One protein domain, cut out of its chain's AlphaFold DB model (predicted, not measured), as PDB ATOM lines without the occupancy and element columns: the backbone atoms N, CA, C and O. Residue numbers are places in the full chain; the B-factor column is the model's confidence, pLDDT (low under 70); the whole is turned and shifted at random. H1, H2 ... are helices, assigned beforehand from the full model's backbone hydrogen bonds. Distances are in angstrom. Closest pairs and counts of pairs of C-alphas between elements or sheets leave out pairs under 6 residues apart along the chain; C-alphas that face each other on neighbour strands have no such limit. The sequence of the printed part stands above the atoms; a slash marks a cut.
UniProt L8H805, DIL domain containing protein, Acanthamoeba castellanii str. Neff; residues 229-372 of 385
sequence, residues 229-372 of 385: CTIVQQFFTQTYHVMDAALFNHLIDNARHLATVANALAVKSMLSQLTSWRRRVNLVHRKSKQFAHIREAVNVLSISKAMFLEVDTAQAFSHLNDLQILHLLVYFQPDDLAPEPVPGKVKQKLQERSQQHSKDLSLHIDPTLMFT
ATOM      1  N   CYS A 229     -56.255 -22.500  52.584       92.62
ATOM      2  CA  CYS A 229     -55.703 -21.171  52.287       92.62
ATOM      3  C   CYS A 229     -54.169 -21.178  52.146       92.62
ATOM      4  O   CYS A 229     -53.627 -20.578  51.221       92.62
ATOM      5  N   THR A 230     -53.459 -21.934  52.990       91.00
ATOM      6  CA  THR A 230     -51.997 -22.087  52.911       91.00
ATOM      7  C   THR A 230     -51.531 -22.653  51.567       91.00
ATOM      8  O   THR A 230     -50.519 -22.210  51.030       91.00
ATOM      9  N   ILE A 231     -52.268 -23.613  51.005       92.31
ATOM     10  CA  ILE A 231     -51.952 -24.229  49.710       92.31
ATOM     11  C   ILE A 231     -52.253 -23.247  48.581       92.31
ATOM     12  O   ILE A 231     -51.445 -23.106  47.669       92.31
ATOM     13  N   VAL A 232     -53.361 -22.504  48.672       94.94
ATOM     14  CA  VAL A 232     -53.692 -21.439  47.711       94.94
ATOM     15  C   VAL A 232     -52.603 -20.358  47.700       94.94
ATOM     16  O   VAL A 232     -52.131 -19.964  46.637       94.94
ATOM     17  N   GLN A 233     -52.127 -19.920  48.867       93.38
ATOM     18  CA  GLN A 233     -51.030 -18.951  48.974       93.38
ATOM     19  C   GLN A 233     -49.725 -19.464  48.346       93.38
ATOM     20  O   GLN A 233     -49.030 -18.707  47.663       93.38
ATOM     21  N   GLN A 234     -49.390 -20.740  48.553       90.69
ATOM     22  CA  GLN A 234     -48.219 -21.373  47.936       90.69
ATOM     23  C   GLN A 234     -48.362 -21.466  46.418       90.69
ATOM     24  O   GLN A 234     -47.444 -21.087  45.693       90.69
ATOM     25  N   PHE A 235     -49.540 -21.875  45.949       94.12
ATOM     26  CA  PHE A 235     -49.871 -21.960  44.534       94.12
ATOM     27  C   PHE A 235     -49.674 -20.620  43.823       94.12
ATOM     28  O   PHE A 235     -48.980 -20.546  42.807       94.12
ATOM     29  N   PHE A 236     -50.213 -19.537  44.383       95.06
ATOM     30  CA  PHE A 236     -50.023 -18.211  43.797       95.06
ATOM     31  C   PHE A 236     -48.590 -17.708  43.944       95.06
ATOM     32  O   PHE A 236     -48.091 -17.067  43.030       95.06
ATOM     33  N   THR A 237     -47.886 -18.047  45.026       93.25
ATOM     34  CA  THR A 237     -46.457 -17.719  45.152       93.25
ATOM     35  C   THR A 237     -45.637 -18.346  44.025       93.25
ATOM     36  O   THR A 237     -44.836 -17.646  43.410       93.25
ATOM     37  N   GLN A 238     -45.882 -19.618  43.701       93.50
ATOM     38  CA  GLN A 238     -45.226 -20.280  42.574       93.50
ATOM     39  C   GLN A 238     -45.666 -19.686  41.232       93.50
ATOM     40  O   GLN A 238     -44.838 -19.470  40.355       93.50
ATOM     41  N   THR A 239     -46.955 -19.372  41.080       95.06
ATOM     42  CA  THR A 239     -47.486 -18.735  39.866       95.06
ATOM     43  C   THR A 239     -46.787 -17.399  39.601       95.06
ATOM     44  O   THR A 239     -46.344 -17.145  38.488       95.06
ATOM     45  N   TYR A 240     -46.612 -16.564  40.628       95.44
ATOM     46  CA  TYR A 240     -45.908 -15.289  40.501       95.44
ATOM     47  C   TYR A 240     -44.421 -15.443  40.196       95.44
ATOM     48  O   TYR A 240     -43.878 -14.591  39.506       95.44
ATOM     49  N   HIS A 241     -43.769 -16.505  40.674       94.31
ATOM     50  CA  HIS A 241     -42.386 -16.810  40.288       94.31
ATOM     51  C   HIS A 241     -42.276 -17.156  38.808       94.31
ATOM     52  O   HIS A 241     -41.434 -16.601  38.115       94.31
ATOM     53  N   VAL A 242     -43.177 -18.001  38.306       94.62
ATOM     54  CA  VAL A 242     -43.225 -18.325  36.874       94.62
ATOM     55  C   VAL A 242     -43.484 -17.068  36.040       94.62
ATOM     56  O   VAL A 242     -42.834 -16.870  35.020       94.62
ATOM     57  N   MET A 243     -44.390 -16.190  36.485       95.88
ATOM     58  CA  MET A 243     -44.639 -14.908  35.818       95.88
ATOM     59  C   MET A 243     -43.417 -13.975  35.864       95.88
ATOM     60  O   MET A 243     -43.104 -13.361  34.852       95.88
ATOM     61  N   ASP A 244     -42.738 -13.861  37.013       96.56
ATOM     62  CA  ASP A 244     -41.505 -13.071  37.181       96.56
ATOM     63  C   ASP A 244     -40.430 -13.541  36.199       96.56
ATOM     64  O   ASP A 244     -39.948 -12.751  35.391       96.56
ATOM     65  N   ALA A 245     -40.144 -14.847  36.199       96.31
ATOM     66  CA  ALA A 245     -39.179 -15.467  35.301       96.31
ATOM     67  C   ALA A 245     -39.555 -15.269  33.827       96.31
ATOM     68  O   ALA A 245     -38.710 -14.867  33.037       96.31
ATOM     69  N   ALA A 246     -40.819 -15.488  33.450       95.69
ATOM     70  CA  ALA A 246     -41.267 -15.325  32.068       95.69
ATOM     71  C   ALA A 246     -41.131 -13.877  31.574       95.69
ATOM     72  O   ALA A 246     -40.617 -13.643  30.481       95.69
ATOM     73  N   LEU A 247     -41.560 -12.898  32.377       96.62
ATOM     74  CA  LEU A 247     -41.460 -11.480  32.018       96.62
ATOM     75  C   LEU A 247     -40.004 -11.015  31.958       96.62
ATOM     76  O   LEU A 247     -39.627 -10.302  31.031       96.62
ATOM     77  N   PHE A 248     -39.192 -11.420  32.935       97.81
ATOM     78  CA  PHE A 248     -37.780 -11.062  32.996       97.81
ATOM     79  C   PHE A 248     -36.983 -11.696  31.856       97.81
ATOM     80  O   PHE A 248     -36.284 -10.981  31.145       97.81
ATOM     81  N   ASN A 249     -37.123 -13.004  31.630       97.62
ATOM     82  CA  ASN A 249     -36.419 -13.697  30.551       97.62
ATOM     83  C   ASN A 249     -36.797 -13.105  29.193       97.62
ATOM     84  O   ASN A 249     -35.918 -12.819  28.392       97.62
ATOM     85  N   HIS A 250     -38.081 -12.806  28.968       96.69
ATOM     86  CA  HIS A 250     -38.506 -12.162  27.729       96.69
ATOM     87  C   HIS A 250     -37.900 -10.760  27.545       96.69
ATOM     88  O   HIS A 250     -37.496 -10.412  26.433       96.69
ATOM     89  N   LEU A 251     -37.816  -9.967  28.622       97.38
ATOM     90  CA  LEU A 251     -37.148  -8.664  28.614       97.38
ATOM     91  C   LEU A 251     -35.658  -8.798  28.278       97.38
ATOM     92  O   LEU A 251     -35.147  -7.996  27.504       97.38
ATOM     93  N   ILE A 252     -34.978  -9.794  28.847       97.75
ATOM     94  CA  ILE A 252     -33.571 -10.088  28.564       97.75
ATOM     95  C   ILE A 252     -33.398 -10.500  27.099       97.75
ATOM     96  O   ILE A 252     -32.632  -9.863  26.385       97.75
ATOM     97  N   ASP A 253     -34.157 -11.483  26.616       97.19
ATOM     98  CA  ASP A 253     -34.032 -12.006  25.248       97.19
ATOM     99  C   ASP A 253     -34.280 -10.930  24.184       97.19
ATOM    100  O   ASP A 253     -33.634 -10.903  23.137       97.19
ATOM    101  N   ASN A 254     -35.195 -10.001  24.467       97.06
ATOM    102  CA  ASN A 254     -35.615  -8.954  23.540       97.06
ATOM    103  C   ASN A 254     -35.150  -7.562  23.986       97.06
ATOM    104  O   ASN A 254     -35.742  -6.550  23.593       97.06
ATOM    105  N   ALA A 255     -34.079  -7.487  24.786       96.81
ATOM    106  CA  ALA A 255     -33.613  -6.242  25.395       96.81
ATOM    107  C   ALA A 255     -33.379  -5.134  24.356       96.81
ATOM    108  O   ALA A 255     -33.734  -3.988  24.603       96.81
ATOM    109  N   ARG A 256     -32.908  -5.483  23.151       96.19
ATOM    110  CA  ARG A 256     -32.708  -4.542  22.030       96.19
ATOM    111  C   ARG A 256     -33.933  -3.689  21.696       96.19
ATOM    112  O   ARG A 256     -33.779  -2.567  21.236       96.19
ATOM    113  N   HIS A 257     -35.136  -4.221  21.892       94.94
ATOM    114  CA  HIS A 257     -36.388  -3.539  21.555       94.94
ATOM    115  C   HIS A 257     -37.215  -3.164  22.784       94.94
ATOM    116  O   HIS A 257     -38.127  -2.338  22.683       94.94
ATOM    117  N   LEU A 258     -36.934  -3.801  23.923       96.25
ATOM    118  CA  LEU A 258     -37.731  -3.675  25.136       96.25
ATOM    119  C   LEU A 258     -37.051  -2.862  26.242       96.25
ATOM    120  O   LEU A 258     -37.759  -2.354  27.109       96.25
ATOM    121  N   ALA A 259     -35.725  -2.694  26.215       97.19
ATOM    122  CA  ALA A 259     -34.963  -1.979  27.240       97.19
ATOM    123  C   ALA A 259     -35.075  -0.449  27.093       97.19
ATOM    124  O   ALA A 259     -34.089   0.240  26.851       97.19
ATOM    125  N   THR A 260     -36.287   0.078  27.253       96.88
ATOM    126  CA  THR A 260     -36.606   1.515  27.251       96.88
ATOM    127  C   THR A 260     -37.267   1.913  28.572       96.88
ATOM    128  O   THR A 260     -37.776   1.055  29.310       96.88
ATOM    129  N   VAL A 261     -37.296   3.209  28.892       96.56
ATOM    130  CA  VAL A 261     -37.985   3.705  30.095       96.56
ATOM    131  C   VAL A 261     -39.495   3.570  29.938       96.56
ATOM    132  O   VAL A 261     -40.164   3.131  30.875       96.56
ATOM    133  N   ALA A 262     -40.036   3.854  28.752       95.19
ATOM    134  CA  ALA A 262     -41.464   3.714  28.473       95.19
ATOM    135  C   ALA A 262     -41.980   2.291  28.765       95.19
ATOM    136  O   ALA A 262     -42.980   2.114  29.469       95.19
ATOM    137  N   ASN A 263     -41.257   1.259  28.312       95.38
ATOM    138  CA  ASN A 263     -41.619  -0.132  28.595       95.38
ATOM    139  C   ASN A 263     -41.449  -0.475  30.079       95.38
ATOM    140  O   ASN A 263     -42.295  -1.159  30.657       95.38
ATOM    141  N   ALA A 264     -40.394   0.028  30.726       96.19
ATOM    142  CA  ALA A 264     -40.186  -0.166  32.157       96.19
ATOM    143  C   ALA A 264     -41.351   0.398  32.991       96.19
ATOM    144  O   ALA A 264     -41.814  -0.254  33.933       96.19
ATOM    145  N   LEU A 265     -41.873   1.575  32.630       94.56
ATOM    146  CA  LEU A 265     -43.042   2.176  33.276       94.56
ATOM    147  C   LEU A 265     -44.328   1.381  33.018       94.56
ATOM    148  O   LEU A 265     -45.105   1.168  33.952       94.56
ATOM    149  N   ALA A 266     -44.534   0.879  31.798       92.75
ATOM    150  CA  ALA A 266     -45.674   0.019  31.478       92.75
ATOM    151  C   ALA A 266     -45.680  -1.262  32.333       92.75
ATOM    152  O   ALA A 266     -46.682  -1.593  32.976       92.75
ATOM    153  N   VAL A 267     -44.527  -1.931  32.438       95.00
ATOM    154  CA  VAL A 267     -44.356  -3.110  33.298       95.00
ATOM    155  C   VAL A 267     -44.610  -2.749  34.767       95.00
ATOM    156  O   VAL A 267     -45.343  -3.464  35.453       95.00
ATOM    157  N   LYS A 268     -44.070  -1.625  35.265       95.19
ATOM    158  CA  LYS A 268     -44.324  -1.141  36.638       95.19
ATOM    159  C   LYS A 268     -45.812  -0.934  36.913       95.19
ATOM    160  O   LYS A 268     -46.291  -1.340  37.976       95.19
ATOM    161  N   SER A 269     -46.543  -0.350  35.965       92.31
ATOM    162  CA  SER A 269     -47.992  -0.164  36.062       92.31
ATOM    163  C   SER A 269     -48.716  -1.507  36.207       92.31
ATOM    164  O   SER A 269     -49.467  -1.707  37.166       92.31
ATOM    165  N   MET A 270     -48.408  -2.487  35.350       94.06
ATOM    166  CA  MET A 270     -48.985  -3.834  35.451       94.06
ATOM    167  C   MET A 270     -48.630  -4.524  36.783       94.06
ATOM    168  O   MET A 270     -49.494  -5.124  37.429       94.06
ATOM    169  N   LEU A 271     -47.385  -4.399  37.261       94.75
ATOM    170  CA  LEU A 271     -46.960  -4.976  38.544       94.75
ATOM    171  C   LEU A 271     -47.707  -4.346  39.729       94.75
ATOM    172  O   LEU A 271     -48.011  -5.034  40.711       94.75
ATOM    173  N   SER A 272     -48.030  -3.055  39.636       94.12
ATOM    174  CA  SER A 272     -48.862  -2.356  40.618       94.12
ATOM    175  C   SER A 272     -50.284  -2.925  40.648       94.12
ATOM    176  O   SER A 272     -50.789  -3.268  41.721       94.12
ATOM    177  N   GLN A 273     -50.896  -3.146  39.479       94.19
ATOM    178  CA  GLN A 273     -52.224  -3.762  39.371       94.19
ATOM    179  C   GLN A 273     -52.251  -5.183  39.954       94.19
ATOM    180  O   GLN A 273     -53.139  -5.509  40.747       94.19
ATOM    181  N   LEU A 274     -51.244  -6.010  39.649       94.25
ATOM    182  CA  LEU A 274     -51.092  -7.354  40.223       94.25
ATOM    183  C   LEU A 274     -50.928  -7.318  41.747       94.25
ATOM    184  O   LEU A 274     -51.545  -8.106  42.468       94.25
ATOM    185  N   THR A 275     -50.133  -6.375  42.254       93.31
ATOM    186  CA  THR A 275     -49.923  -6.190  43.695       93.31
ATOM    187  C   THR A 275     -51.214  -5.764  44.394       93.31
ATOM    188  O   THR A 275     -51.519  -6.273  45.477       93.31
ATOM    189  N   SER A 276     -51.984  -4.867  43.775       93.38
ATOM    190  CA  SER A 276     -53.297  -4.434  44.258       93.38
ATOM    191  C   SER A 276     -54.294  -5.594  44.279       93.38
ATOM    192  O   SER A 276     -54.900  -5.873  45.315       93.38
ATOM    193  N   TRP A 277     -54.395  -6.353  43.182       94.88
ATOM    194  CA  TRP A 277     -55.233  -7.550  43.104       94.88
ATOM    195  C   TRP A 277     -54.922  -8.545  44.224       94.88
ATOM    196  O   TRP A 277     -55.820  -8.922  44.973       94.88
ATOM    197  N   ARG A 278     -53.643  -8.885  44.414       93.81
ATOM    198  CA  ARG A 278     -53.177  -9.793  45.473       93.81
ATOM    199  C   ARG A 278     -53.608  -9.350  46.872       93.81
ATOM    200  O   ARG A 278     -53.982 -10.191  47.691       93.81
ATOM    201  N   ARG A 279     -53.517  -8.045  47.166       92.44
ATOM    202  CA  ARG A 279     -53.951  -7.479  48.454       92.44
ATOM    203  C   ARG A 279     -55.458  -7.655  48.642       92.44
ATOM    204  O   ARG A 279     -55.865  -8.087  49.712       92.44
ATOM    205  N   ARG A 280     -56.259  -7.405  47.597       93.56
ATOM    206  CA  ARG A 280     -57.725  -7.566  47.634       93.56
ATOM    207  C   ARG A 280     -58.158  -9.002  47.931       93.56
ATOM    208  O   ARG A 280     -59.063  -9.200  48.729       93.56
ATOM    209  N   VAL A 281     -57.490 -10.001  47.352       93.06
ATOM    210  CA  VAL A 281     -57.808 -11.427  47.588       93.06
ATOM    211  C   VAL A 281     -57.131 -12.022  48.836       93.06
ATOM    212  O   VAL A 281     -57.153 -13.233  49.038       93.06
ATOM    213  N   ASN A 282     -56.511 -11.186  49.679       91.88
ATOM    214  CA  ASN A 282     -55.824 -11.580  50.914       91.88
ATOM    215  C   ASN A 282     -54.749 -12.678  50.731       91.88
ATOM    216  O   ASN A 282     -54.522 -13.527  51.595       91.88
ATOM    217  N   LEU A 283     -54.029 -12.649  49.603       88.06
ATOM    218  CA  LEU A 283     -52.896 -13.546  49.327       88.06
ATOM    219  C   LEU A 283     -51.563 -12.981  49.849       88.06
ATOM    220  O   LEU A 283     -50.488 -13.261  49.311       88.06
ATOM    221  N   VAL A 284     -51.614 -12.141  50.884       76.44
ATOM    222  CA  VAL A 284     -50.435 -11.447  51.411       76.44
ATOM    223  C   VAL A 284     -49.606 -12.412  52.253       76.44
ATOM    224  O   VAL A 284     -49.826 -12.588  53.450       76.44
ATOM    225  N   HIS A 285     -48.594 -13.018  51.635       74.56
ATOM    226  CA  HIS A 285     -47.543 -13.690  52.382       74.56
ATOM    227  C   HIS A 285     -46.512 -12.649  52.835       74.56
ATOM    228  O   HIS A 285     -45.836 -12.040  52.009       74.56
ATOM    229  N   ARG A 286     -46.380 -12.435  54.152       64.44
ATOM    230  CA  ARG A 286     -45.575 -11.340  54.744       64.44
ATOM    231  C   ARG A 286     -44.098 -11.306  54.319       64.44
ATOM    232  O   ARG A 286     -43.436 -10.305  54.558       64.44
ATOM    233  N   LYS A 287     -43.570 -12.383  53.729       68.38
ATOM    234  CA  LYS A 287     -42.154 -12.512  53.346       68.38
ATOM    235  C   LYS A 287     -41.913 -12.797  51.862       68.38
ATOM    236  O   LYS A 287     -40.759 -12.965  51.481       68.38
ATOM    237  N   SER A 288     -42.948 -12.900  51.022       71.25
ATOM    238  CA  SER A 288     -42.717 -13.258  49.618       71.25
ATOM    239  C   SER A 288     -42.255 -12.038  48.812       71.25
ATOM    240  O   SER A 288     -43.017 -11.104  48.543       71.25
ATOM    241  N   LYS A 289     -40.984 -12.055  48.401       85.12
ATOM    242  CA  LYS A 289     -40.438 -11.131  47.402       85.12
ATOM    243  C   LYS A 289     -40.908 -11.577  46.012       85.12
ATOM    244  O   LYS A 289     -40.203 -12.262  45.289       85.12
ATOM    245  N   GLN A 290     -42.165 -11.284  45.693       88.62
ATOM    246  CA  GLN A 290     -42.758 -11.607  44.391       88.62
ATOM    247  C   GLN A 290     -42.358 -10.564  43.351       88.62
ATOM    248  O   GLN A 290     -42.327  -9.369  43.679       88.62
ATOM    249  N   PHE A 291     -42.145 -11.017  42.113       94.69
ATOM    250  CA  PHE A 291     -41.714 -10.176  40.992       94.69
ATOM    251  C   PHE A 291     -40.400  -9.447  41.279       94.69
ATOM    252  O   PHE A 291     -40.275  -8.266  40.966       94.69
ATOM    253  N   ALA A 292     -39.482 -10.091  41.999       95.44
ATOM    254  CA  ALA A 292     -38.293  -9.421  42.499       95.44
ATOM    255  C   ALA A 292     -37.364  -9.035  41.345       95.44
ATOM    256  O   ALA A 292     -36.958  -7.879  41.253       95.44
ATOM    257  N   HIS A 293     -37.127  -9.968  40.425       97.12
ATOM    258  CA  HIS A 293     -36.189  -9.777  39.328       97.12
ATOM    259  C   HIS A 293     -36.732  -8.789  38.304       97.12
ATOM    260  O   HIS A 293     -36.071  -7.796  38.009       97.12
ATOM    261  N   ILE A 294     -37.967  -8.980  37.822       97.81
ATOM    262  CA  ILE A 294     -38.560  -8.045  36.862       97.81
ATOM    263  C   ILE A 294     -38.693  -6.643  37.457       97.81
ATOM    264  O   ILE A 294     -38.462  -5.669  36.749       97.81
ATOM    265  N   ARG A 295     -39.007  -6.508  38.757       97.50
ATOM    266  CA  ARG A 295     -39.097  -5.197  39.423       97.50
ATOM    267  C   ARG A 295     -37.742  -4.504  39.498       97.50
ATOM    268  O   ARG A 295     -37.670  -3.302  39.251       97.50
ATOM    269  N   GLU A 296     -36.690  -5.231  39.853       97.81
ATOM    270  CA  GLU A 296     -35.336  -4.680  39.858       97.81
ATOM    271  C   GLU A 296     -34.882  -4.331  38.434       97.81
ATOM    272  O   GLU A 296     -34.360  -3.239  38.227       97.81
ATOM    273  N   ALA A 297     -35.204  -5.156  37.434       98.31
ATOM    274  CA  ALA A 297     -34.841  -4.917  36.037       98.31
ATOM    275  C   ALA A 297     -35.469  -3.631  35.493       98.31
ATOM    276  O   ALA A 297     -34.790  -2.777  34.928       98.31
ATOM    277  N   VAL A 298     -36.767  -3.429  35.726       97.88
ATOM    278  CA  VAL A 298     -37.436  -2.190  35.305       97.88
ATOM    279  C   VAL A 298     -36.976  -0.985  36.121       97.88
ATOM    280  O   VAL A 298     -37.019   0.138  35.623       97.88
ATOM    281  N   ASN A 299     -36.509  -1.181  37.358       97.62
ATOM    282  CA  ASN A 299     -35.869  -0.114  38.121       97.62
ATOM    283  C   ASN A 299     -34.520   0.275  37.513       97.62
ATOM    284  O   ASN A 299     -34.312   1.469  37.322       97.62
ATOM    285  N   VAL A 300     -33.676  -0.687  37.123       97.75
ATOM    286  CA  VAL A 300     -32.422  -0.436  36.382       97.75
ATOM    287  C   VAL A 300     -32.689   0.401  35.130       97.75
ATOM    288  O   VAL A 300     -32.001   1.392  34.882       97.75
ATOM    289  N   LEU A 301     -33.734   0.054  34.372       97.81
ATOM    290  CA  LEU A 301     -34.120   0.803  33.177       97.81
ATOM    291  C   LEU A 301     -34.641   2.210  33.497       97.81
ATOM    292  O   LEU A 301     -34.387   3.118  32.719       97.81
ATOM    293  N   SER A 302     -35.325   2.414  34.627       96.62
ATOM    294  CA  SER A 302     -35.968   3.699  34.957       96.62
ATOM    295  C   SER A 302     -35.063   4.718  35.650       96.62
ATOM    296  O   SER A 302     -35.346   5.908  35.579       96.62
ATOM    297  N   ILE A 303     -34.037   4.287  36.391       95.69
ATOM    298  CA  ILE A 303     -33.167   5.223  37.119       95.69
ATOM    299  C   ILE A 303     -32.135   5.871  36.189       95.69
ATOM    300  O   ILE A 303     -31.828   5.343  35.112       95.69
ATOM    301  N   SER A 304     -31.575   7.005  36.621       96.06
ATOM    302  CA  SER A 304     -30.478   7.659  35.902       96.06
ATOM    303  C   SER A 304     -29.282   6.719  35.781       96.06
ATOM    304  O   SER A 304     -28.840   6.101  36.752       96.06
ATOM    305  N   LYS A 305     -28.747   6.621  34.563       96.12
ATOM    306  CA  LYS A 305     -27.670   5.688  34.225       96.12
ATOM    307  C   LYS A 305     -26.334   6.110  34.838       96.12
ATOM    308  O   LYS A 305     -25.502   5.252  35.107       96.12
ATOM    309  N   ALA A 306     -26.166   7.396  35.147       94.50
ATOM    310  CA  ALA A 306     -24.993   7.912  35.847       94.50
ATOM    311  C   ALA A 306     -24.874   7.384  37.290       94.50
ATOM    312  O   ALA A 306     -23.760   7.174  37.766       94.50
ATOM    313  N   MET A 307     -25.997   7.074  37.957       93.62
ATOM    314  CA  MET A 307     -26.003   6.594  39.352       93.62
ATOM    315  C   MET A 307     -25.236   5.279  39.541       93.62
ATOM    316  O   MET A 307     -24.732   5.001  40.624       93.62
ATOM    317  N   PHE A 308     -25.093   4.472  38.487       94.00
ATOM    318  CA  PHE A 308     -24.341   3.216  38.538       94.00
ATOM    319  C   PHE A 308     -22.825   3.410  38.723       94.00
ATOM    320  O   PHE A 308     -22.113   2.445  39.002       94.00
ATOM    321  N   LEU A 309     -22.310   4.638  38.589       93.06
ATOM    322  CA  LEU A 309     -20.922   4.945  38.940       93.06
ATOM    323  C   LEU A 309     -20.708   4.981  40.456       93.06
ATOM    324  O   LEU A 309     -19.639   4.581  40.914       93.06
ATOM    325  N   GLU A 310     -21.713   5.397  41.219       92.62
ATOM    326  CA  GLU A 310     -21.606   5.643  42.662       92.62
ATOM    327  C   GLU A 310     -22.239   4.520  43.488       92.62
ATOM    328  O   GLU A 310     -21.724   4.153  44.540       92.62
ATOM    329  N   VAL A 311     -23.334   3.938  42.994       91.06
ATOM    330  CA  VAL A 311     -24.120   2.944  43.726       91.06
ATOM    331  C   VAL A 311     -23.434   1.574  43.734       91.06
ATOM    332  O   VAL A 311     -22.952   1.071  42.712       91.06
ATOM    333  N   ASP A 312     -23.443   0.930  44.902       90.69
ATOM    334  CA  ASP A 312     -23.167  -0.499  45.011       90.69
ATOM    335  C   ASP A 312     -24.361  -1.299  44.463       90.69
ATOM    336  O   ASP A 312     -25.440  -1.361  45.064       90.69
ATOM    337  N   THR A 313     -24.172  -1.889  43.282       89.12
ATOM    338  CA  THR A 313     -25.216  -2.622  42.560       89.12
ATOM    339  C   THR A 313     -25.692  -3.842  43.328       89.12
ATOM    340  O   THR A 313     -26.891  -4.114  43.316       89.12
ATOM    341  N   ALA A 314     -24.803  -4.511  44.067       87.19
ATOM    342  CA  ALA A 314     -25.149  -5.685  44.861       87.19
ATOM    343  C   ALA A 314     -26.103  -5.336  46.016       87.19
ATOM    344  O   ALA A 314     -27.002  -6.112  46.350       87.19
ATOM    345  N   GLN A 315     -25.944  -4.149  46.609       90.69
ATOM    346  CA  GLN A 315     -26.819  -3.677  47.679       90.69
ATOM    347  C   GLN A 315     -28.161  -3.163  47.141       90.69
ATOM    348  O   GLN A 315     -29.207  -3.412  47.747       90.69
ATOM    349  N   ALA A 316     -28.146  -2.452  46.012       93.69
ATOM    350  CA  ALA A 316     -29.347  -1.858  45.426       93.69
ATOM    351  C   ALA A 316     -30.246  -2.882  44.708       93.69
ATOM    352  O   ALA A 316     -31.473  -2.752  44.743       93.69
ATOM    353  N   PHE A 317     -29.652  -3.901  44.082       95.12
ATOM    354  CA  PHE A 317     -30.335  -4.894  43.250       95.12
ATOM    355  C   PHE A 317     -30.017  -6.310  43.726       95.12
ATOM    356  O   PHE A 317     -29.315  -7.079  43.083       95.12
ATOM    357  N   SER A 318     -30.551  -6.658  44.897       94.31
ATOM    358  CA  SER A 318     -30.239  -7.919  45.582       94.31
ATOM    359  C   SER A 318     -30.672  -9.205  44.855       94.31
ATOM    360  O   SER A 318     -30.334 -10.292  45.322       94.31
ATOM    361  N   HIS A 319     -31.459  -9.116  43.777       95.19
ATOM    362  CA  HIS A 319     -31.918 -10.268  42.988       95.19
ATOM    363  C   HIS A 319     -31.361 -10.279  41.567       95.19
ATOM    364  O   HIS A 319     -31.522 -11.285  40.881       95.19
ATOM    365  N   LEU A 320     -30.728  -9.194  41.117       95.50
ATOM    366  CA  LEU A 320     -30.048  -9.162  39.831       95.50
ATOM    367  C   LEU A 320     -28.555  -9.341  40.025       95.50
ATOM    368  O   LEU A 320     -27.940  -8.729  40.893       95.50
ATOM    369  N   ASN A 321     -27.964 -10.154  39.165       94.06
ATOM    370  CA  ASN A 321     -26.519 -10.239  39.091       94.06
ATOM    371  C   ASN A 321     -25.949  -9.158  38.153       94.06
ATOM    372  O   ASN A 321     -26.656  -8.609  37.301       94.06
ATOM    373  N   ASP A 322     -24.658  -8.851  38.294       93.69
ATOM    374  CA  ASP A 322     -24.021  -7.787  37.506       93.69
ATOM    375  C   ASP A 322     -24.080  -8.061  35.994       93.69
ATOM    376  O   ASP A 322     -24.174  -7.119  35.208       93.69
ATOM    377  N   LEU A 323     -24.097  -9.332  35.573       94.56
ATOM    378  CA  LEU A 323     -24.224  -9.715  34.164       94.56
ATOM    379  C   LEU A 323     -25.600  -9.341  33.592       94.56
ATOM    380  O   LEU A 323     -25.684  -8.803  32.490       94.56
ATOM    381  N   GLN A 324     -26.677  -9.574  34.342       96.44
ATOM    382  CA  GLN A 324     -28.038  -9.183  33.969       96.44
ATOM    383  C   GLN A 324     -28.184  -7.660  33.903       96.44
ATOM    384  O   GLN A 324     -28.771  -7.137  32.954       96.44
ATOM    385  N   ILE A 325     -27.622  -6.937  34.879       96.75
ATOM    386  CA  ILE A 325     -27.625  -5.464  34.890       96.75
ATOM    387  C   ILE A 325     -26.849  -4.934  33.680       96.75
ATOM    388  O   ILE A 325     -27.362  -4.091  32.941       96.75
ATOM    389  N   LEU A 326     -25.644  -5.457  33.437       96.31
ATOM    390  CA  LEU A 326     -24.829  -5.108  32.276       96.31
ATOM    391  C   LEU A 326     -25.595  -5.358  30.973       96.31
ATOM    392  O   LEU A 326     -25.633  -4.478  30.120       96.31
ATOM    393  N   HIS A 327     -26.250  -6.512  30.837       97.31
ATOM    394  CA  HIS A 327     -27.033  -6.859  29.653       97.31
ATOM    395  C   HIS A 327     -28.145  -5.836  29.374       97.31
ATOM    396  O   HIS A 327     -28.270  -5.341  28.252       97.31
ATOM    397  N   LEU A 328     -28.919  -5.463  30.398       98.06
ATOM    398  CA  LEU A 328     -29.973  -4.448  30.277       98.06
ATOM    399  C   LEU A 328     -29.415  -3.079  29.865       98.06
ATOM    400  O   LEU A 328     -30.020  -2.391  29.048       98.06
ATOM    401  N   LEU A 329     -28.259  -2.685  30.405       97.31
ATOM    402  CA  LEU A 329     -27.631  -1.390  30.131       97.31
ATOM    403  C   LEU A 329     -26.896  -1.330  28.786       97.31
ATOM    404  O   LEU A 329     -26.813  -0.269  28.169       97.31
ATOM    405  N   VAL A 330     -26.359  -2.450  28.308       97.25
ATOM    406  CA  VAL A 330     -25.739  -2.536  26.980       97.25
ATOM    407  C   VAL A 330     -26.790  -2.354  25.891       97.25
ATOM    408  O   VAL A 330     -26.535  -1.626  24.934       97.25
ATOM    409  N   TYR A 331     -27.963  -2.968  26.065       97.88
ATOM    410  CA  TYR A 331     -29.056  -2.922  25.095       97.88
ATOM    411  C   TYR A 331     -30.073  -1.802  25.325       97.88
ATOM    412  O   TYR A 331     -31.001  -1.676  24.526       97.88
ATOM    413  N   PHE A 332     -29.884  -0.983  26.364       98.06
ATOM    414  CA  PHE A 332     -30.737   0.167  26.645       98.06
ATOM    415  C   PHE A 332     -30.846   1.083  25.422       98.06
ATOM    416  O   PHE A 332     -29.830   1.522  24.878       98.06
ATOM    417  N   GLN A 333     -32.080   1.373  25.015       97.38
ATOM    418  CA  GLN A 333     -32.388   2.311  23.942       97.38
ATOM    419  C   GLN A 333     -32.920   3.606  24.565       97.38
ATOM    420  O   GLN A 333     -33.931   3.547  25.273       97.38
ATOM    421  N   PRO A 334     -32.262   4.756  24.329       97.00
ATOM    422  CA  PRO A 334     -32.811   6.050  24.704       97.00
ATOM    423  C   PRO A 334     -34.192   6.266  24.084       97.00
ATOM    424  O   PRO A 334     -34.446   5.861  22.949       97.00
ATOM    425  N   ASP A 335     -35.080   6.893  24.841       96.00
ATOM    426  CA  ASP A 335     -36.426   7.268  24.414       96.00
ATOM    427  C   ASP A 335     -36.741   8.698  24.875       96.00
ATOM    428  O   ASP A 335     -35.917   9.345  25.524       96.00
ATOM    429  N   ASP A 336     -37.936   9.198  24.562       95.62
ATOM    430  CA  ASP A 336     -38.352  10.562  24.920       95.62
ATOM    431  C   ASP A 336     -38.334  10.823  26.439       95.62
ATOM    432  O   ASP A 336     -38.256  11.970  26.877       95.62
ATOM    433  N   LEU A 337     -38.409   9.768  27.259       94.81
ATOM    434  CA  LEU A 337     -38.399   9.864  28.719       94.81
ATOM    435  C   LEU A 337     -36.978   9.846  29.300       94.81
ATOM    436  O   LEU A 337     -36.767  10.328  30.413       94.81
ATOM    437  N   ALA A 338     -36.012   9.279  28.577       95.44
ATOM    438  CA  ALA A 338     -34.597   9.280  28.926       95.44
ATOM    439  C   ALA A 338     -33.731   9.299  27.652       95.44
ATOM    440  O   ALA A 338     -33.291   8.239  27.191       95.44
ATOM    441  N   PRO A 339     -33.453  10.495  27.100       95.88
ATOM    442  CA  PRO A 339     -32.715  10.637  25.844       95.88
ATOM    443  C   PRO A 339     -31.210  10.379  25.995       95.88
ATOM    444  O   PRO A 339     -30.502  10.176  25.009       95.88
ATOM    445  N   GLU A 340     -30.695  10.384  27.225       96.12
ATOM    446  CA  GLU A 340     -29.272  10.199  27.487       96.12
ATOM    447  C   GLU A 340     -28.859   8.721  27.361       96.12
ATOM    448  O   GLU A 340     -29.422   7.851  28.040       96.12
ATOM    449  N   PRO A 341     -27.842   8.400  26.538       96.12
ATOM    450  CA  PRO A 341     -27.323   7.044  26.445       96.12
ATOM    451  C   PRO A 341     -26.572   6.646  27.720       96.12
ATOM    452  O   PRO A 341     -26.089   7.474  28.491       96.12
ATOM    453  N   VAL A 342     -26.409   5.337  27.923       97.06
ATOM    454  CA  VAL A 342     -25.640   4.814  29.061       97.06
ATOM    455  C   VAL A 342     -24.164   5.236  28.943       97.06
ATOM    456  O   VAL A 342     -23.525   4.877  27.948       97.06
ATOM    457  N   PRO A 343     -23.581   5.909  29.959       97.31
ATOM    458  CA  PRO A 343     -22.179   6.321  29.931       97.31
ATOM    459  C   PRO A 343     -21.214   5.138  29.763       97.31
ATOM    460  O   PRO A 343     -21.347   4.115  30.438       97.31
ATOM    461  N   GLY A 344     -20.180   5.287  28.927       96.88
ATOM    462  CA  GLY A 344     -19.201   4.217  28.662       96.88
ATOM    463  C   GLY A 344     -18.492   3.702  29.923       96.88
ATOM    464  O   GLY A 344     -18.336   2.494  30.094       96.88
ATOM    465  N   LYS A 345     -18.177   4.605  30.865       96.88
ATOM    466  CA  LYS A 345     -17.567   4.264  32.164       96.88
ATOM    467  C   LYS A 345     -18.422   3.296  32.993       96.88
ATOM    468  O   LYS A 345     -17.878   2.443  33.686       96.88
ATOM    469  N   VAL A 346     -19.752   3.403  32.907       95.81
ATOM    470  CA  VAL A 346     -20.682   2.501  33.611       95.81
ATOM    471  C   VAL A 346     -20.587   1.090  33.038       95.81
ATOM    472  O   VAL A 346     -20.486   0.127  33.796       95.81
ATOM    473  N   LYS A 347     -20.574   0.969  31.703       94.75
ATOM    474  CA  LYS A 347     -20.468  -0.326  31.014       94.75
ATOM    475  C   LYS A 347     -19.149  -1.019  31.353       94.75
ATOM    476  O   LYS A 347     -19.170  -2.187  31.724       94.75
ATOM    477  N   GLN A 348     -18.038  -0.282  31.311       96.12
ATOM    478  CA  GLN A 348     -16.717  -0.805  31.664       96.12
ATOM    479  C   GLN A 348     -16.672  -1.308  33.114       96.12
ATOM    480  O   GLN A 348     -16.304  -2.455  33.358       96.12
ATOM    481  N   LYS A 349     -17.124  -0.492  34.074       94.75
ATOM    482  CA  LYS A 349     -17.123  -0.853  35.499       94.75
ATOM    483  C   LYS A 349     -17.959  -2.105  35.791       94.75
ATOM    484  O   LYS A 349     -17.550  -2.956  36.576       94.75
ATOM    485  N   LEU A 350     -19.132  -2.232  35.168       92.56
ATOM    486  CA  LEU A 350     -19.981  -3.419  35.323       92.56
ATOM    487  C   LEU A 350     -19.399  -4.651  34.629       92.56
ATOM    488  O   LEU A 350     -19.521  -5.756  35.152       92.56
ATOM    489  N   GLN A 351     -18.740  -4.469  33.486       94.50
ATOM    490  CA  GLN A 351     -18.037  -5.545  32.798       94.50
ATOM    491  C   GLN A 351     -16.915  -6.112  33.673       94.50
ATOM    492  O   GLN A 351     -16.866  -7.325  33.870       94.50
ATOM    493  N   GLU A 352     -16.091  -5.255  34.278       93.81
ATOM    494  CA  GLU A 352     -15.040  -5.657  35.221       93.81
ATOM    495  C   GLU A 352     -15.614  -6.426  36.426       93.81
ATOM    496  O   GLU A 352     -15.136  -7.516  36.748       93.81
ATOM    497  N   ARG A 353     -16.699  -5.933  37.045       90.31
ATOM    498  CA  ARG A 353     -17.384  -6.630  38.155       90.31
ATOM    499  C   ARG A 353     -17.945  -7.990  37.742       90.31
ATOM    500  O   ARG A 353     -17.753  -8.982  38.443       90.31
ATOM    501  N   SER A 354     -18.588  -8.069  36.577       90.06
ATOM    502  CA  SER A 354     -19.170  -9.324  36.086       90.06
ATOM    503  C   SER A 354     -18.111 -10.411  35.858       90.06
ATOM    504  O   SER A 354     -18.360 -11.582  36.137       90.06
ATOM    505  N   GLN A 355     -16.904 -10.028  35.428       89.38
ATOM    506  CA  GLN A 355     -15.782 -10.952  35.237       89.38
ATOM    507  C   GLN A 355     -15.212 -11.452  36.571       89.38
ATOM    508  O   GLN A 355     -14.811 -12.612  36.671       89.38
ATOM    509  N   GLN A 356     -15.220 -10.612  37.609       87.69
ATOM    510  CA  GLN A 356     -14.760 -10.986  38.951       87.69
ATOM    511  C   GLN A 356     -15.679 -12.021  39.624       87.69
ATOM    512  O   GLN A 356     -15.202 -12.872  40.374       87.69
ATOM    513  N   HIS A 357     -16.980 -12.012  39.319       82.56
ATOM    514  CA  HIS A 357     -17.988 -12.884  39.941       82.56
ATOM    515  C   HIS A 357     -18.361 -14.134  39.112       82.56
ATOM    516  O   HIS A 357     -19.442 -14.695  39.274       82.56
ATOM    517  N   SER A 358     -17.453 -14.620  38.258       64.00
ATOM    518  CA  SER A 358     -17.697 -15.580  37.160       64.00
ATOM    519  C   SER A 358     -18.337 -16.944  37.484       64.00
ATOM    520  O   SER A 358     -18.703 -17.660  36.555       64.00
ATOM    521  N   LYS A 359     -18.495 -17.350  38.750       60.28
ATOM    522  CA  LYS A 359     -18.834 -18.748  39.084       60.28
ATOM    523  C   LYS A 359     -20.323 -19.114  39.088       60.28
ATOM    524  O   LYS A 359     -20.598 -20.304  39.164       60.28
ATOM    525  N   ASP A 360     -21.264 -18.170  38.988       65.75
ATOM    526  CA  ASP A 360     -22.703 -18.514  39.097       65.75
ATOM    527  C   ASP A 360     -23.661 -17.550  38.360       65.75
ATOM    528  O   ASP A 360     -24.784 -17.274  38.787       65.75
ATOM    529  N   LEU A 361     -23.212 -16.974  37.241       79.06
ATOM    530  CA  LEU A 361     -23.948 -15.923  36.534       79.06
ATOM    531  C   LEU A 361     -24.822 -16.504  35.415       79.06
ATOM    532  O   LEU A 361     -24.484 -16.419  34.236       79.06
ATOM    533  N   SER A 362     -25.975 -17.073  35.775       91.94
ATOM    534  CA  SER A 362     -27.028 -17.316  34.782       91.94
ATOM    535  C   SER A 362     -27.656 -15.987  34.363       91.94
ATOM    536  O   SER A 362     -28.044 -15.175  35.209       91.94
ATOM    537  N   LEU A 363     -27.775 -15.763  33.055       93.50
ATOM    538  CA  LEU A 363     -28.491 -14.603  32.528       93.50
ATOM    539  C   LEU A 363     -30.005 -14.762  32.737       93.50
ATOM    540  O   LEU A 363     -30.686 -13.811  33.117       93.50
ATOM    541  N   HIS A 364     -30.516 -15.979  32.562       95.88
ATOM    542  CA  HIS A 364     -31.933 -16.313  32.679       95.88
ATOM    543  C   HIS A 364     -32.292 -16.828  34.067       95.88
ATOM    544  O   HIS A 364     -31.488 -17.462  34.755       95.88
ATOM    545  N   ILE A 365     -33.542 -16.601  34.450       93.88
ATOM    546  CA  ILE A 365     -34.149 -17.189  35.642       93.88
ATOM    547  C   ILE A 365     -34.776 -18.516  35.246       93.88
ATOM    548  O   ILE A 365     -35.520 -18.578  34.268       93.88
ATOM    549  N   ASP A 366     -34.541 -19.560  36.035       92.81
ATOM    550  CA  ASP A 366     -35.211 -20.843  35.850       92.81
ATOM    551  C   ASP A 366     -36.690 -20.763  36.303       92.81
ATOM    552  O   ASP A 366     -36.975 -20.651  37.507       92.81
ATOM    553  N   PRO A 367     -37.667 -20.839  35.372       89.75
ATOM    554  CA  PRO A 367     -39.084 -20.837  35.726       89.75
ATOM    555  C   PRO A 367     -39.522 -22.160  36.373       89.75
ATOM    556  O   PRO A 367     -40.586 -22.218  36.994       89.75
ATOM    557  N   THR A 368     -38.733 -23.230  36.225       87.50
ATOM    558  CA  THR A 368     -39.045 -24.574  36.727       87.50
ATOM    559  C   THR A 368     -38.656 -24.774  38.183       87.50
ATOM    560  O   THR A 368     -39.075 -25.767  38.787       87.50
ATOM    561  N   LEU A 369     -37.931 -23.816  38.775       84.75
ATOM    562  CA  LEU A 369     -37.565 -23.832  40.181       84.75
ATOM    563  C   LEU A 369     -38.832 -23.808  41.049       84.75
ATOM    564  O   LEU A 369     -39.433 -22.774  41.345       84.75
ATOM    565  N   MET A 370     -39.271 -25.003  41.430       74.75
ATOM    566  CA  MET A 370     -40.404 -25.204  42.315       74.75
ATOM    567  C   MET A 370     -39.955 -24.904  43.735       74.75
ATOM    568  O   MET A 370     -39.028 -25.540  44.248       74.75
ATOM    569  N   PHE A 371     -40.643 -23.985  44.412       75.06
ATOM    570  CA  PHE A 371     -40.444 -23.792  45.840       75.06
ATOM    571  C   PHE A 371     -40.902 -25.051  46.575       75.06
ATOM    572  O   PHE A 371     -42.074 -25.227  46.913       75.06
ATOM    573  N   THR A 372     -39.958 -25.956  46.823       65.44
ATOM    574  CA  THR A 372     -40.191 -27.096  47.698       65.44
ATOM    575  C   THR A 372     -40.505 -26.553  49.083       65.44
ATOM    576  O   THR A 372     -39.776 -25.725  49.636       65.44
TER     577      THR A 372
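This is residues 229 to 372 of the 385 residues of the protein "DIL domain containing protein" of Acanthamoeba castellanii str. Neff (UniProt L8H805). Two long helices, H1 and H3, run opposite ways side by side, and the shorter H4 packs slantwise on both of them in the core; a second helical hairpin, H7 and H8, adds on beyond H4, with H7 packing on H4 and H8 on the far side of H7. The short H2 turns the chain from H1 into H3, H5 packs on the first part of H8, and the unnamed residues 357 to 372 fold back from H8 past H1. The printed part has 144 residues with eight named helices, H1 to H8 in order along the chain, and no named strand; the class is all helix. The whole is compact, with a radius of gyration of the C-alphas of 16.0 A and spans of 50 by 37 by 26 A.

H1, residues 229 to 253, is near H3, residues 261 to 280, with 6 pairs of C-alphas within 10 A. H2, residues 255 to 258, is close to H1 but not clearly touching; their closest C-alphas, of Leu 251 and Leu 258, are 6.1 A apart. H4, residues 292 to 302, forms a helical hairpin with H3 at a tilt of 36 degrees, only just steep, opposite ways; the closest C-alphas, of Ala 264 and Val 298, are 4.6 A apart. H1 touches H4 with residues 244 to 248 alone, at a steep tilt of 39 degrees, the same way; the closest C-alphas, of Phe 248 and Ile 294, are 5.0 A apart. H7, residues 322 to 330, touches H4, with the closest C-alphas, of Val 300 and Ile 325, 7.1 A apart. H4 and H7 are the hubs, touching three helices each. H8, residues 344 to 356, forms a helical hairpin with H7 at a shallow tilt of 26 degrees, opposite ways, closest at the C-alphas of Asp 322 and Ser 354, 5.3 A apart. H5, residues 305 to 309, touches H8 at its residues 345 to 349 alone; the C-alphas of Leu 309 and Val 346 are closest, 5.9 A apart. H6, residues 313 to 316, touches no helix. Helix packing is mostly crossed, few of the touching pairs being at a shallow tilt. Every O i to N i+4 pair is within hydrogen-bond range in H1, H3, H4, H7 and H8; H5 has 0 of 1, but 2 of 2 O i to N i+3 pairs, and H2 and H6 are too short for an i+4 pair.

H1 begins at C-alpha 229, (-55.703, -21.171, 52.287), and is 35.8 A long; H3 is 28.7 A, H4 15.3 A and H7 11.9 A. H8, 18.9 A long, ends at C-alpha 356, (-14.760, -10.986, 38.951).

The C-alphas of Cys 229 and Gly 344 are the two farthest apart, at 50.3 A. The printed part has no cut; the links H3 to H4 and H7 to H8 are long. Mean pLDDT of the printed part is 92.4, and residues 286 to 287, 358 to 360 and 372 are under 70.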